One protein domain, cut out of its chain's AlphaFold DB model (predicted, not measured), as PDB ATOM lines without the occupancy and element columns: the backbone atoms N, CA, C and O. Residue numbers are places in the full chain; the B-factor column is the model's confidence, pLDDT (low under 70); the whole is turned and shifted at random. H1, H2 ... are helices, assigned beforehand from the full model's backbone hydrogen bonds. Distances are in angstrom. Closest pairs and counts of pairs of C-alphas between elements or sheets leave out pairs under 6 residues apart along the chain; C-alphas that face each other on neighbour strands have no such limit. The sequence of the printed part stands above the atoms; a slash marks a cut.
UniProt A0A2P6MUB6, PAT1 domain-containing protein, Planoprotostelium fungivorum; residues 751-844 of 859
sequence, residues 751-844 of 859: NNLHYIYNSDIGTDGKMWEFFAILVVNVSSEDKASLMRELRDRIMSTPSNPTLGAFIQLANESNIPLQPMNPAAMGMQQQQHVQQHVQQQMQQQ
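AT A GLANCE: This is residues 751 to 844 of the 859 residues of the protein "PAT1 domain-containing protein" of Planoprotostelium fungivorum (UniProt A0A2P6MUB6). A long helix, H6, sticks out from a compact head of H1 to H5, with H2 and H5 side by side. The printed part, all helix, has 94 residues with six named helices, H1 to H6. It is only just loose, close to extended: radius of gyration of the C-alphas 18.5 A, spans 59 by 30 by 23 A.

HOW THE PARTS SIT: H6, residues 822 to 844, stands free. H2, residues 764 to 777, touches H5, residues 801 to 811, the same way at a shallow tilt of 19 degrees, the closest C-alphas, 772 and 806, 5.1 A apart. Every O i to N i+4 pair is within hydrogen-bond range in H2, H6, H3, residues 780 to 789, and H4, residues 791 to 796; H5 has 6 of 7.

IN THESE COORDINATES: Find H1, residues 753 to 756, from C-alpha 753 at (226.004, 276.028, 228.438); H6 runs 33.2 A to C-alpha 844 at (202.769, 260.614, 187.139).

THE WHOLE: The printed part has no cut; pLDDT is under 70 in 16 residues, namely residue 759, residues 761 to 762 and residues 813 to 825.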
ATOM      1  N   ASN A 751     226.588 279.001 223.331       93.38
ATOM      2  CA  ASN A 751     227.037 277.771 222.674       93.38
ATOM      3  C   ASN A 751     227.930 276.876 223.564       93.38
ATOM      4  O   ASN A 751     228.523 275.926 223.063       93.38
ATOM      5  N   ASN A 752     228.025 277.160 224.870       94.56
ATOM      6  CA  ASN A 752     228.864 276.454 225.841       94.56
ATOM      7  C   ASN A 752     228.114 276.082 227.140       94.56
ATOM      8  O   ASN A 752     228.696 275.468 228.037       94.56
ATOM      9  N   LEU A 753     226.809 276.370 227.254       92.88
ATOM     10  CA  LEU A 753     226.004 276.028 228.438       92.88
ATOM     11  C   LEU A 753     225.933 274.513 228.672       92.88
ATOM     12  O   LEU A 753     225.800 274.060 229.807       92.88
ATOM     13  N   HIS A 754     226.044 273.722 227.604       90.06
ATOM     14  CA  HIS A 754     226.068 272.264 227.670       90.06
ATOM     15  C   HIS A 754     227.348 271.705 228.320       90.06
ATOM     16  O   HIS A 754     227.260 270.651 228.949       90.06
ATOM     17  N   TYR A 755     228.482 272.418 228.228       91.00
ATOM     18  CA  TYR A 755     229.714 272.119 228.971       91.00
ATOM     19  C   TYR A 755     229.637 272.595 230.424       91.00
ATOM     20  O   TYR A 755     230.154 271.925 231.312       91.00
ATOM     21  N   ILE A 756     228.984 273.736 230.673       90.62
ATOM     22  CA  ILE A 756     228.735 274.257 232.028       90.62
ATOM     23  C   ILE A 756     227.802 273.307 232.804       90.62
ATOM     24  O   ILE A 756     227.982 273.102 234.002       90.62
ATOM     25  N   TYR A 757     226.843 272.666 232.124       86.88
ATOM     26  CA  TYR A 757     226.015 271.595 232.690       86.88
ATOM     27  C   TYR A 757     226.780 270.265 232.787       86.88
ATOM     28  O   TYR A 757     226.564 269.349 231.989       86.88
ATOM     29  N   ASN A 758     227.645 270.146 233.795       80.81
ATOM     30  CA  ASN A 758     228.188 268.861 234.226       80.81
ATOM     31  C   ASN A 758     227.258 268.223 235.282       80.81
ATOM     32  O   ASN A 758     227.016 268.805 236.342       80.81
ATOM     33  N   SER A 759     226.752 267.020 234.990       64.75
ATOM     34  CA  SER A 759     225.911 266.207 235.884       64.75
ATOM     35  C   SER A 759     226.596 265.849 237.202       64.75
ATOM     36  O   SER A 759     225.954 265.756 238.250       64.75
ATOM     37  N   ASP A 760     227.912 265.668 237.159       72.06
ATOM     38  CA  ASP A 760     228.655 264.916 238.169       72.06
ATOM     39  C   ASP A 760     228.902 265.746 239.442       72.06
ATOM     40  O   ASP A 760     229.247 265.217 240.497       72.06
ATOM     41  N   ILE A 761     228.645 267.057 239.371       67.50
ATOM     42  CA  ILE A 761     228.711 267.990 240.504       67.50
ATOM     43  C   ILE A 761     227.575 267.707 241.518       67.50
ATOM     44  O   ILE A 761     227.662 268.110 242.682       67.50
ATOM     45  N   GLY A 762     226.494 267.032 241.098       69.25
ATOM     46  CA  GLY A 762     225.339 266.719 241.951       69.25
ATOM     47  C   GLY A 762     224.538 267.953 242.389       69.25
ATOM     48  O   GLY A 762     223.827 267.918 243.394       69.25
ATOM     49  N   THR A 763     224.675 269.073 241.671       72.12
ATOM     50  CA  THR A 763     224.113 270.382 242.044       72.12
ATOM     51  C   THR A 763     223.068 270.915 241.062       72.12
ATOM     52  O   THR A 763     222.904 272.131 240.984       72.12
ATOM     53  N   ASP A 764     222.320 270.053 240.361       81.06
ATOM     54  CA  ASP A 764     221.253 270.444 239.413       81.06
ATOM     55  C   ASP A 764     220.367 271.585 239.945       81.06
ATOM     56  O   ASP A 764     220.097 272.561 239.248       81.06
ATOM     57  N   GLY A 765     219.958 271.504 241.218       87.56
ATOM     58  CA  GLY A 765     219.167 272.543 241.883       87.56
ATOM     59  C   GLY A 765     219.800 273.942 241.820       87.56
ATOM     60  O   GLY A 765     219.099 274.906 241.511       87.56
ATOM     61  N   LYS A 766     221.121 274.041 242.042       87.44
ATOM     62  CA  LYS A 766     221.895 275.288 241.907       87.44
ATOM     63  C   LYS A 766     222.151 275.668 240.450       87.44
ATOM     64  O   LYS A 766     222.140 276.857 240.159       87.44
ATOM     65  N   MET A 767     222.345 274.704 239.543       91.19
ATOM     66  CA  MET A 767     222.501 274.994 238.108       91.19
ATOM     67  C   MET A 767     221.274 275.753 237.585       91.19
ATOM     68  O   MET A 767     221.409 276.803 236.961       91.19
ATOM     69  N   TRP A 768     220.070 275.280 237.920       92.31
ATOM     70  CA  TRP A 768     218.823 275.955 237.560       92.31
ATOM     71  C   TRP A 768     218.601 277.275 238.321       92.31
ATOM     72  O   TRP A 768     218.046 278.201 237.731       92.31
ATOM     73  N   GLU A 769     219.069 277.427 239.572       92.31
ATOM     74  CA  GLU A 769     219.049 278.733 240.267       92.31
ATOM     75  C   GLU A 769     219.983 279.750 239.578       92.31
ATOM     76  O   GLU A 769     219.572 280.880 239.314       92.31
ATOM     77  N   PHE A 770     221.206 279.344 239.211       94.81
ATOM     78  CA  PHE A 770     222.139 280.156 238.425       94.81
ATOM     79  C   PHE A 770     221.540 280.548 237.072       94.81
ATOM     80  O   PHE A 770     221.543 281.732 236.736       94.81
ATOM     81  N   PHE A 771     220.968 279.602 236.318       95.00
ATOM     82  CA  PHE A 771     220.329 279.929 235.044       95.00
ATOM     83  C   PHE A 771     219.113 280.841 235.220       95.00
ATOM     84  O   PHE A 771     218.924 281.718 234.383       95.00
ATOM     85  N   ALA A 772     218.323 280.709 236.292       94.44
ATOM     86  CA  ALA A 772     217.208 281.617 236.578       94.44
ATOM     87  C   ALA A 772     217.702 283.046 236.845       94.44
ATOM     88  O   ALA A 772     217.226 283.996 236.222       94.44
ATOM     89  N   ILE A 773     218.702 283.193 237.718       94.81
ATOM     90  CA  ILE A 773     219.320 284.482 238.060       94.81
ATOM     91  C   ILE A 773     219.991 285.115 236.830       94.81
ATOM     92  O   ILE A 773     219.870 286.322 236.617       94.81
ATOM     93  N   LEU A 774     220.652 284.317 235.986       95.81
ATOM     94  CA  LEU A 774     221.188 284.759 234.699       95.81
ATOM     95  C   LEU A 774     220.062 285.266 233.789       95.81
ATOM     96  O   LEU A 774     220.084 286.425 233.394       95.81
ATOM     97  N   VAL A 775     219.058 284.428 233.509       95.12
ATOM     98  CA  VAL A 775     217.917 284.707 232.615       95.12
ATOM     99  C   VAL A 775     217.133 285.966 233.006       95.12
ATOM    100  O   VAL A 775     216.570 286.626 232.134       95.12
ATOM    101  N   VAL A 776     217.115 286.319 234.291       93.69
ATOM    102  CA  VAL A 776     216.481 287.538 234.818       93.69
ATOM    103  C   VAL A 776     217.346 288.803 234.627       93.69
ATOM    104  O   VAL A 776     216.809 289.910 234.628       93.69
ATOM    105  N   ASN A 777     218.662 288.674 234.424       94.12
ATOM    106  CA  ASN A 777     219.576 289.805 234.209       94.12
ATOM    107  C   ASN A 777     219.857 290.144 232.726       94.12
ATOM    108  O   ASN A 777     220.306 291.258 232.452       94.12
ATOM    109  N   VAL A 778     219.645 289.220 231.779       95.31
ATOM    110  CA  VAL A 778     219.984 289.420 230.348       95.31
ATOM    111  C   VAL A 778     218.890 290.149 229.554       95.31
ATOM    112  O   VAL A 778     217.762 290.315 230.017       95.31
ATOM    113  N   SER A 779     219.208 290.558 228.319       93.50
ATOM    114  CA  SER A 779     218.214 291.081 227.376       93.50
ATOM    115  C   SER A 779     217.198 290.008 226.946       93.50
ATOM    116  O   SER A 779     217.439 288.804 227.062       93.50
ATOM    117  N   SER A 780     216.059 290.434 226.395       90.69
ATOM    118  CA  SER A 780     215.036 289.531 225.850       90.69
ATOM    119  C   SER A 780     215.525 288.707 224.649       90.69
ATOM    120  O   SER A 780     215.106 287.558 224.489       90.69
ATOM    121  N   GLU A 781     216.426 289.255 223.831       91.19
ATOM    122  CA  GLU A 781     217.034 288.572 222.680       91.19
ATOM    123  C   GLU A 781     218.022 287.485 223.128       91.19
ATOM    124  O   GLU A 781     217.964 286.333 222.679       91.19
ATOM    125  N   ASP A 782     218.887 287.824 224.086       92.62
ATOM    126  CA  ASP A 782     219.838 286.880 224.666       92.62
ATOM    127  C   ASP A 782     219.105 285.772 225.428       92.62
ATOM    128  O   ASP A 782     219.423 284.595 225.258       92.62
ATOM    129  N   LYS A 783     218.056 286.120 226.188       92.88
ATOM    130  CA  LYS A 783     217.183 285.158 226.871       92.88
ATOM    131  C   LYS A 783     216.567 284.158 225.894       92.88
ATOM    132  O   LYS A 783     216.607 282.963 226.165       92.88
ATOM    133  N   ALA A 784     216.057 284.598 224.740       91.75
ATOM    134  CA  ALA A 784     215.532 283.685 223.720       91.75
ATOM    135  C   ALA A 784     216.605 282.736 223.148       91.75
ATOM    136  O   ALA A 784     216.291 281.606 222.769       91.75
ATOM    137  N   SER A 785     217.872 283.163 223.123       92.94
ATOM    138  CA  SER A 785     219.005 282.322 222.719       92.94
ATOM    139  C   SER A 785     219.396 281.315 223.809       92.94
ATOM    140  O   SER A 785     219.464 280.120 223.526       92.94
ATOM    141  N   LEU A 786     219.546 281.758 225.064       93.44
ATOM    142  CA  LEU A 786     219.830 280.894 226.218       93.44
ATOM    143  C   LEU A 786     218.731 279.837 226.425       93.44
ATOM    144  O   LEU A 786     219.026 278.665 226.640       93.44
ATOM    145  N   MET A 787     217.456 280.223 226.296       93.25
ATOM    146  CA  MET A 787     216.323 279.296 226.403       93.25
ATOM    147  C   MET A 787     216.292 278.247 225.284       93.25
ATOM    148  O   MET A 787     215.779 277.149 225.499       93.25
ATOM    149  N   ARG A 788     216.830 278.563 224.096       93.50
ATOM    150  CA  ARG A 788     216.971 277.604 222.991       93.50
ATOM    151  C   ARG A 788     218.073 276.587 223.284       93.50
ATOM    152  O   ARG A 788     217.868 275.406 223.044       93.50
ATOM    153  N   GLU A 789     219.199 277.043 223.824       93.44
ATOM    154  CA  GLU A 789     220.358 276.208 224.158       93.44
ATOM    155  C   GLU A 789     220.100 275.301 225.378       93.44
ATOM    156  O   GLU A 789     220.467 274.130 225.377       93.44
ATOM    157  N   LEU A 790     219.381 275.796 226.393       92.75
ATOM    158  CA  LEU A 790     218.967 274.995 227.553       92.75
ATOM    159  C   LEU A 790     217.807 274.026 227.254       92.75
ATOM    160  O   LEU A 790     217.542 273.143 228.072       92.75
ATOM    161  N   ARG A 791     217.113 274.161 226.112       93.00
ATOM    162  CA  ARG A 791     215.872 273.430 225.787       93.00
ATOM    163  C   ARG A 791     215.994 271.921 225.982       93.00
ATOM    164  O   ARG A 791     215.129 271.317 226.611       93.00
ATOM    165  N   ASP A 792     217.064 271.323 225.477       90.00
ATOM    166  CA  ASP A 792     217.205 269.866 225.481       90.00
ATOM    167  C   ASP A 792     217.523 269.346 226.894       90.00
ATOM    168  O   ASP A 792     217.015 268.301 227.308       90.00
ATOM    169  N   ARG A 793     218.244 270.138 227.707       89.38
ATOM    170  CA  ARG A 793     218.452 269.854 229.139       89.38
ATOM    171  C   ARG A 793     217.151 269.968 229.942       89.38
ATOM    172  O   ARG A 793     216.865 269.070 230.736       89.38
ATOM    173  N   ILE A 794     216.336 270.998 229.684       91.00
ATOM    174  CA  ILE A 794     215.001 271.191 230.287       91.00
ATOM    175  C   ILE A 794     214.106 269.970 230.025       91.00
ATOM    176  O   ILE A 794     213.474 269.460 230.945       91.00
ATOM    177  N   MET A 795     214.091 269.460 228.788       90.69
ATOM    178  CA  MET A 795     213.302 268.273 228.426       90.69
ATOM    179  C   MET A 795     213.840 266.981 229.066       90.69
ATOM    180  O   MET A 795     213.063 266.070 229.338       90.69
ATOM    181  N   SER A 796     215.149 266.903 229.340       89.31
ATOM    182  CA  SER A 796     215.783 265.729 229.964       89.31
ATOM    183  C   SER A 796     215.661 265.651 231.496       89.31
ATOM    184  O   SER A 796     215.861 264.577 232.056       89.31
ATOM    185  N   THR A 797     215.314 266.748 232.186       86.44
ATOM    186  CA  THR A 797     215.290 266.828 233.667       86.44
ATOM    187  C   THR A 797     213.916 267.219 234.265       86.44
ATOM    188  O   THR A 797     213.843 268.069 235.156       86.44
ATOM    189  N   PRO A 798     212.795 266.594 233.844       76.00
ATOM    190  CA  PRO A 798     211.433 267.072 234.133       76.00
ATOM    191  C   PRO A 798     210.996 267.012 235.610       76.00
ATOM    192  O   PRO A 798     209.929 267.517 235.945       76.00
ATOM    193  N   SER A 799     211.771 266.379 236.497       82.06
ATOM    194  CA  SER A 799     211.418 266.142 237.905       82.06
ATOM    195  C   SER A 799     211.982 267.166 238.900       82.06
ATOM    196  O   SER A 799     211.694 267.063 240.094       82.06
ATOM    197  N   ASN A 800     212.784 268.145 238.464       83.81
ATOM    198  CA  ASN A 800     213.437 269.082 239.382       83.81
ATOM    199  C   ASN A 800     212.508 270.262 239.770       83.81
ATOM    200  O   ASN A 800     212.083 271.013 238.890       83.81
ATOM    201  N   PRO A 801     212.214 270.508 241.064       86.31
ATOM    202  CA  PRO A 801     211.353 271.621 241.470       86.31
ATOM    203  C   PRO A 801     211.928 273.011 241.149       86.31
ATOM    204  O   PRO A 801     211.149 273.935 240.905       86.31
ATOM    205  N   THR A 802     213.256 273.194 241.094       86.31
ATOM    206  CA  THR A 802     213.836 274.503 240.721       86.31
ATOM    207  C   THR A 802     213.691 274.794 239.227       86.31
ATOM    208  O   THR A 802     213.557 275.958 238.848       86.31
ATOM    209  N   LEU A 803     213.596 273.755 238.384       86.62
ATOM    210  CA  LEU A 803     213.274 273.900 236.964       86.62
ATOM    211  C   LEU A 803     211.859 274.477 236.761       86.62
ATOM    212  O   LEU A 803     211.651 275.268 235.845       86.62
ATOM    213  N   GLY A 804     210.901 274.165 237.640       87.25
ATOM    214  CA  GLY A 804     209.563 274.770 237.610       87.25
ATOM    215  C   GLY A 804     209.596 276.292 237.806       87.25
ATOM    216  O   GLY A 804     209.003 277.033 237.021       87.25
ATOM    217  N   ALA A 805     210.356 276.767 238.799       86.19
ATOM    218  CA  ALA A 805     210.558 278.200 239.040       86.19
ATOM    219  C   ALA A 805     211.326 278.882 237.890       86.19
ATOM    220  O   ALA A 805     210.964 279.980 237.466       86.19
ATOM    221  N   PHE A 806     212.338 278.208 237.333       87.75
ATOM    222  CA  PHE A 806     213.056 278.664 236.141       87.75
ATOM    223  C   PHE A 806     212.120 278.826 234.930       87.75
ATOM    224  O   PHE A 806     212.139 279.870 234.281       87.75
ATOM    225  N   ILE A 807     211.260 277.840 234.651       86.81
ATOM    226  CA  ILE A 807     210.286 277.893 233.548       86.81
ATOM    227  C   ILE A 807     209.261 279.015 233.764       86.81
ATOM    228  O   ILE A 807     208.902 279.694 232.802       86.81
ATOM    229  N   GLN A 808     208.818 279.264 235.002       88.12
ATOM    230  CA  GLN A 808     207.935 280.395 235.301       88.12
ATOM    231  C   GLN A 808     208.608 281.737 234.960       88.12
ATOM    232  O   GLN A 808     208.082 282.493 234.142       88.12
ATOM    233  N   LEU A 809     209.811 281.984 235.492       83.50
ATOM    234  CA  LEU A 809     210.603 283.189 235.201       83.50
ATOM    235  C   LEU A 809     210.979 283.307 233.711       83.50
ATOM    236  O   LEU A 809     211.152 284.409 233.184       83.50
ATOM    237  N   ALA A 810     211.093 282.186 232.994       81.19
ATOM    238  CA  ALA A 810     211.297 282.175 231.551       81.19
ATOM    239  C   ALA A 810     210.036 282.620 230.783       81.19
ATOM    240  O   ALA A 810     210.131 283.490 229.913       81.19
ATOM    241  N   ASN A 811     208.866 282.083 231.144       83.50
ATOM    242  CA  ASN A 811     207.579 282.355 230.497       83.50
ATOM    243  C   ASN A 811     207.078 283.795 230.702       83.50
ATOM    244  O   ASN A 811     206.451 284.349 229.800       83.50
ATOM    245  N   GLU A 812     207.391 284.430 231.837       78.12
ATOM    246  CA  GLU A 812     206.986 285.814 232.151       78.12
ATOM    247  C   GLU A 812     207.497 286.870 231.142       78.12
ATOM    248  O   GLU A 812     206.985 287.986 231.112       78.12
ATOM    249  N   SER A 813     208.440 286.526 230.251       61.44
ATOM    250  CA  SER A 813     208.873 287.392 229.139       61.44
ATOM    251  C   SER A 813     208.349 286.967 227.757       61.44
ATOM    252  O   SER A 813     209.037 287.180 226.758       61.44
ATOM    253  N   ASN A 814     207.162 286.358 227.679       65.50
ATOM    254  CA  ASN A 814     206.447 286.036 226.431       65.50
ATOM    255  C   ASN A 814     207.205 285.136 225.426       65.50
ATOM    256  O   ASN A 814     206.911 285.165 224.232       65.50
ATOM    257  N   ILE A 815     208.151 284.310 225.884       62.84
ATOM    258  CA  ILE A 815     208.765 283.267 225.047       62.84
ATOM    259  C   ILE A 815     207.884 282.012 225.166       62.84
ATOM    260  O   ILE A 815     207.811 281.449 226.259       62.84
ATOM    261  N   PRO A 816     207.206 281.549 224.097       59.41
ATOM    262  CA  PRO A 816     206.288 280.417 224.187       59.41
ATOM    263  C   PRO A 816     207.051 279.087 224.276       59.41
ATOM    264  O   PRO A 816     207.227 278.379 223.285       59.41
ATOM    265  N   LEU A 817     207.457 278.714 225.492       59.28
ATOM    266  CA  LEU A 817     208.008 277.396 225.827       59.28
ATOM    267  C   LEU A 817     206.908 276.324 225.873       59.28
ATOM    268  O   LEU A 817     206.805 275.559 226.832       59.28
ATOM    269  N   GLN A 818     206.066 276.252 224.839       57.84
ATOM    270  CA  GLN A 818     205.167 275.114 224.701       57.84
ATOM    271  C   GLN A 818     206.018 273.853 224.486       57.84
ATOM    272  O   GLN A 818     206.808 273.812 223.532       57.84
ATOM    273  N   PRO A 819     205.885 272.811 225.330       54.59
ATOM    274  CA  PRO A 819     206.455 271.517 225.002       54.59
ATOM    275  C   PRO A 819     205.812 271.068 223.689       54.59
ATOM    276  O   PRO A 819     204.585 271.034 223.572       54.59
ATOM    277  N   MET A 820     206.634 270.776 222.679       49.16
ATOM    278  CA  MET A 820     206.137 270.297 221.389       49.16
ATOM    279  C   MET A 820     205.457 268.953 221.622       49.16
ATOM    280  O   MET A 820     206.124 267.935 221.781       49.16
ATOM    281  N   ASN A 821     204.125 268.970 221.683       59.31
ATOM    282  CA  ASN A 821     203.330 267.773 221.890       59.31
ATOM    283  C   ASN A 821     203.667 266.778 220.762       59.31
ATOM    284  O   ASN A 821     203.446 267.118 219.594       59.31
ATOM    285  N   PRO A 822     204.191 265.572 221.059       57.88
ATOM    286  CA  PRO A 822     204.628 264.638 220.023       57.88
ATOM    287  C   PRO A 822     203.488 264.240 219.072       57.88
ATOM    288  O   PRO A 822     203.739 263.982 217.895       57.88
ATOM    289  N   ALA A 823     202.228 264.299 219.523       66.94
ATOM    290  CA  ALA A 823     201.061 264.103 218.663       66.94
ATOM    291  C   ALA A 823     200.935 265.170 217.553       66.94
ATOM    292  O   ALA A 823     200.526 264.851 216.439       66.94
ATOM    293  N   ALA A 824     201.319 266.424 217.823       64.94
ATOM    294  CA  ALA A 824     201.300 267.497 216.826       64.94
ATOM    295  C   ALA A 824     202.426 267.331 215.794       64.94
ATOM    296  O   ALA A 824     202.192 267.510 214.599       64.94
ATOM    297  N   MET A 825     203.623 266.921 216.234       66.25
ATOM    298  CA  MET A 825     204.745 266.635 215.332       66.25
ATOM    299  C   MET A 825     204.434 265.450 214.405       66.25
ATOM    300  O   MET A 825     204.646 265.550 213.197       66.25
ATOM    301  N   GLY A 826     203.846 264.372 214.939       75.69
ATOM    302  CA  GLY A 826     203.382 263.237 214.137       75.69
ATOM    303  C   GLY A 826     202.319 263.632 213.104       75.69
ATOM    304  O   GLY A 826     202.416 263.237 211.942       75.69
ATOM    305  N   MET A 827     201.351 264.474 213.485       79.69
ATOM    306  CA  MET A 827     200.323 264.971 212.563       79.69
ATOM    307  C   MET A 827     200.923 265.833 211.440       79.69
ATOM    308  O   MET A 827     200.572 265.651 210.275       79.69
ATOM    309  N   GLN A 828     201.869 266.723 211.757       78.88
ATOM    310  CA  GLN A 828     202.530 267.579 210.765       78.88
ATOM    311  C   GLN A 828     203.426 266.772 209.807       78.88
ATOM    312  O   GLN A 828     203.433 267.027 208.602       78.88
ATOM    313  N   GLN A 829     204.125 265.747 210.309       82.62
ATOM    314  CA  GLN A 829     204.902 264.825 209.477       82.62
ATOM    315  C   GLN A 829     203.995 264.003 208.546       82.62
ATOM    316  O   GLN A 829     204.289 263.871 207.357       82.62
ATOM    317  N   GLN A 830     202.852 263.520 209.044       84.94
ATOM    318  CA  GLN A 830     201.852 262.814 208.237       84.94
ATOM    319  C   GLN A 830     201.255 263.713 207.138       84.94
ATOM    320  O   GLN A 830     201.035 263.250 206.017       84.94
ATOM    321  N   GLN A 831     201.067 265.007 207.419       86.69
ATOM    322  CA  GLN A 831     200.621 266.001 206.438       86.69
ATOM    323  C   GLN A 831     201.664 266.230 205.328       86.69
ATOM    324  O   GLN A 831     201.309 266.265 204.150       86.69
ATOM    325  N   HIS A 832     202.954 266.304 205.681       85.69
ATOM    326  CA  HIS A 832     204.046 266.401 204.704       85.69
ATOM    327  C   HIS A 832     204.148 265.160 203.806       85.69
ATOM    328  O   HIS A 832     204.336 265.292 202.596       85.69
ATOM    329  N   VAL A 833     203.967 263.958 204.370       92.00
ATOM    330  CA  VAL A 833     203.921 262.708 203.593       92.00
ATOM    331  C   VAL A 833     202.728 262.703 202.630       92.00
ATOM    332  O   VAL A 833     202.900 262.355 201.463       92.00
ATOM    333  N   GLN A 834     201.540 263.154 203.058       90.00
ATOM    334  CA  GLN A 834     200.385 263.283 202.157       90.00
ATOM    335  C   GLN A 834     200.639 264.266 201.005       90.00
ATOM    336  O   GLN A 834     200.346 263.924 199.859       90.00
ATOM    337  N   GLN A 835     201.229 265.438 201.270       91.00
ATOM    338  CA  GLN A 835     201.585 266.389 200.210       91.00
ATOM    339  C   GLN A 835     202.593 265.799 199.215       91.00
ATOM    340  O   GLN A 835     202.398 265.924 198.006       91.00
ATOM    341  N   HIS A 836     203.627 265.101 199.696       92.12
ATOM    342  CA  HIS A 836     204.627 264.481 198.825       92.12
ATOM    343  C   HIS A 836     204.023 263.367 197.950       92.12
ATOM    344  O   HIS A 836     204.319 263.288 196.757       92.12
ATOM    345  N   VAL A 837     203.136 262.531 198.504       93.75
ATOM    346  CA  VAL A 837     202.409 261.500 197.736       93.75
ATOM    347  C   VAL A 837     201.486 262.138 196.690       93.75
ATOM    348  O   VAL A 837     201.446 261.686 195.546       93.75
ATOM    349  N   GLN A 838     200.781 263.218 197.041       92.69
ATOM    350  CA  GLN A 838     199.895 263.929 196.118       92.69
ATOM    351  C   GLN A 838     200.669 264.583 194.960       92.69
ATOM    352  O   GLN A 838     200.258 264.474 193.804       92.69
ATOM    353  N   GLN A 839     201.821 265.198 195.246       93.06
ATOM    354  CA  GLN A 839     202.694 265.800 194.236       93.06
ATOM    355  C   GLN A 839     203.301 264.742 193.296       93.06
ATOM    356  O   GLN A 839     203.324 264.934 192.079       93.06
ATOM    357  N   GLN A 840     203.722 263.595 193.836       93.06
ATOM    358  CA  GLN A 840     204.256 262.480 193.050       93.06
ATOM    359  C   GLN A 840     203.192 261.866 192.120       93.06
ATOM    360  O   GLN A 840     203.471 261.591 190.953       93.06
ATOM    361  N   MET A 841     201.946 261.733 192.592       91.38
ATOM    362  CA  MET A 841     200.810 261.291 191.769       91.38
ATOM    363  C   MET A 841     200.515 262.270 190.617       91.38
ATOM    364  O   MET A 841     200.230 261.848 189.495       91.38
ATOM    365  N   GLN A 842     200.632 263.579 190.866       91.31
ATOM    366  CA  GLN A 842     200.399 264.616 189.857       91.31
ATOM    367  C   GLN A 842     201.472 264.612 188.752       91.31
ATOM    368  O   GLN A 842     201.135 264.729 187.572       91.31
ATOM    369  N   GLN A 843     202.745 264.393 189.101       89.44
ATOM    370  CA  GLN A 843     203.820 264.186 188.118       89.44
ATOM    371  C   GLN A 843     203.573 262.937 187.254       89.44
ATOM    372  O   GLN A 843     203.797 262.960 186.043       89.44
ATOM    373  N   GLN A 844     203.055 261.860 187.853       88.12
ATOM    374  CA  GLN A 844     202.769 260.614 187.139       88.12
ATOM    375  C   GLN A 844     201.638 260.777 186.102       88.12
ATOM    376  O   GLN A 844     201.744 260.244 184.997       88.12
TER     377      GLN A 844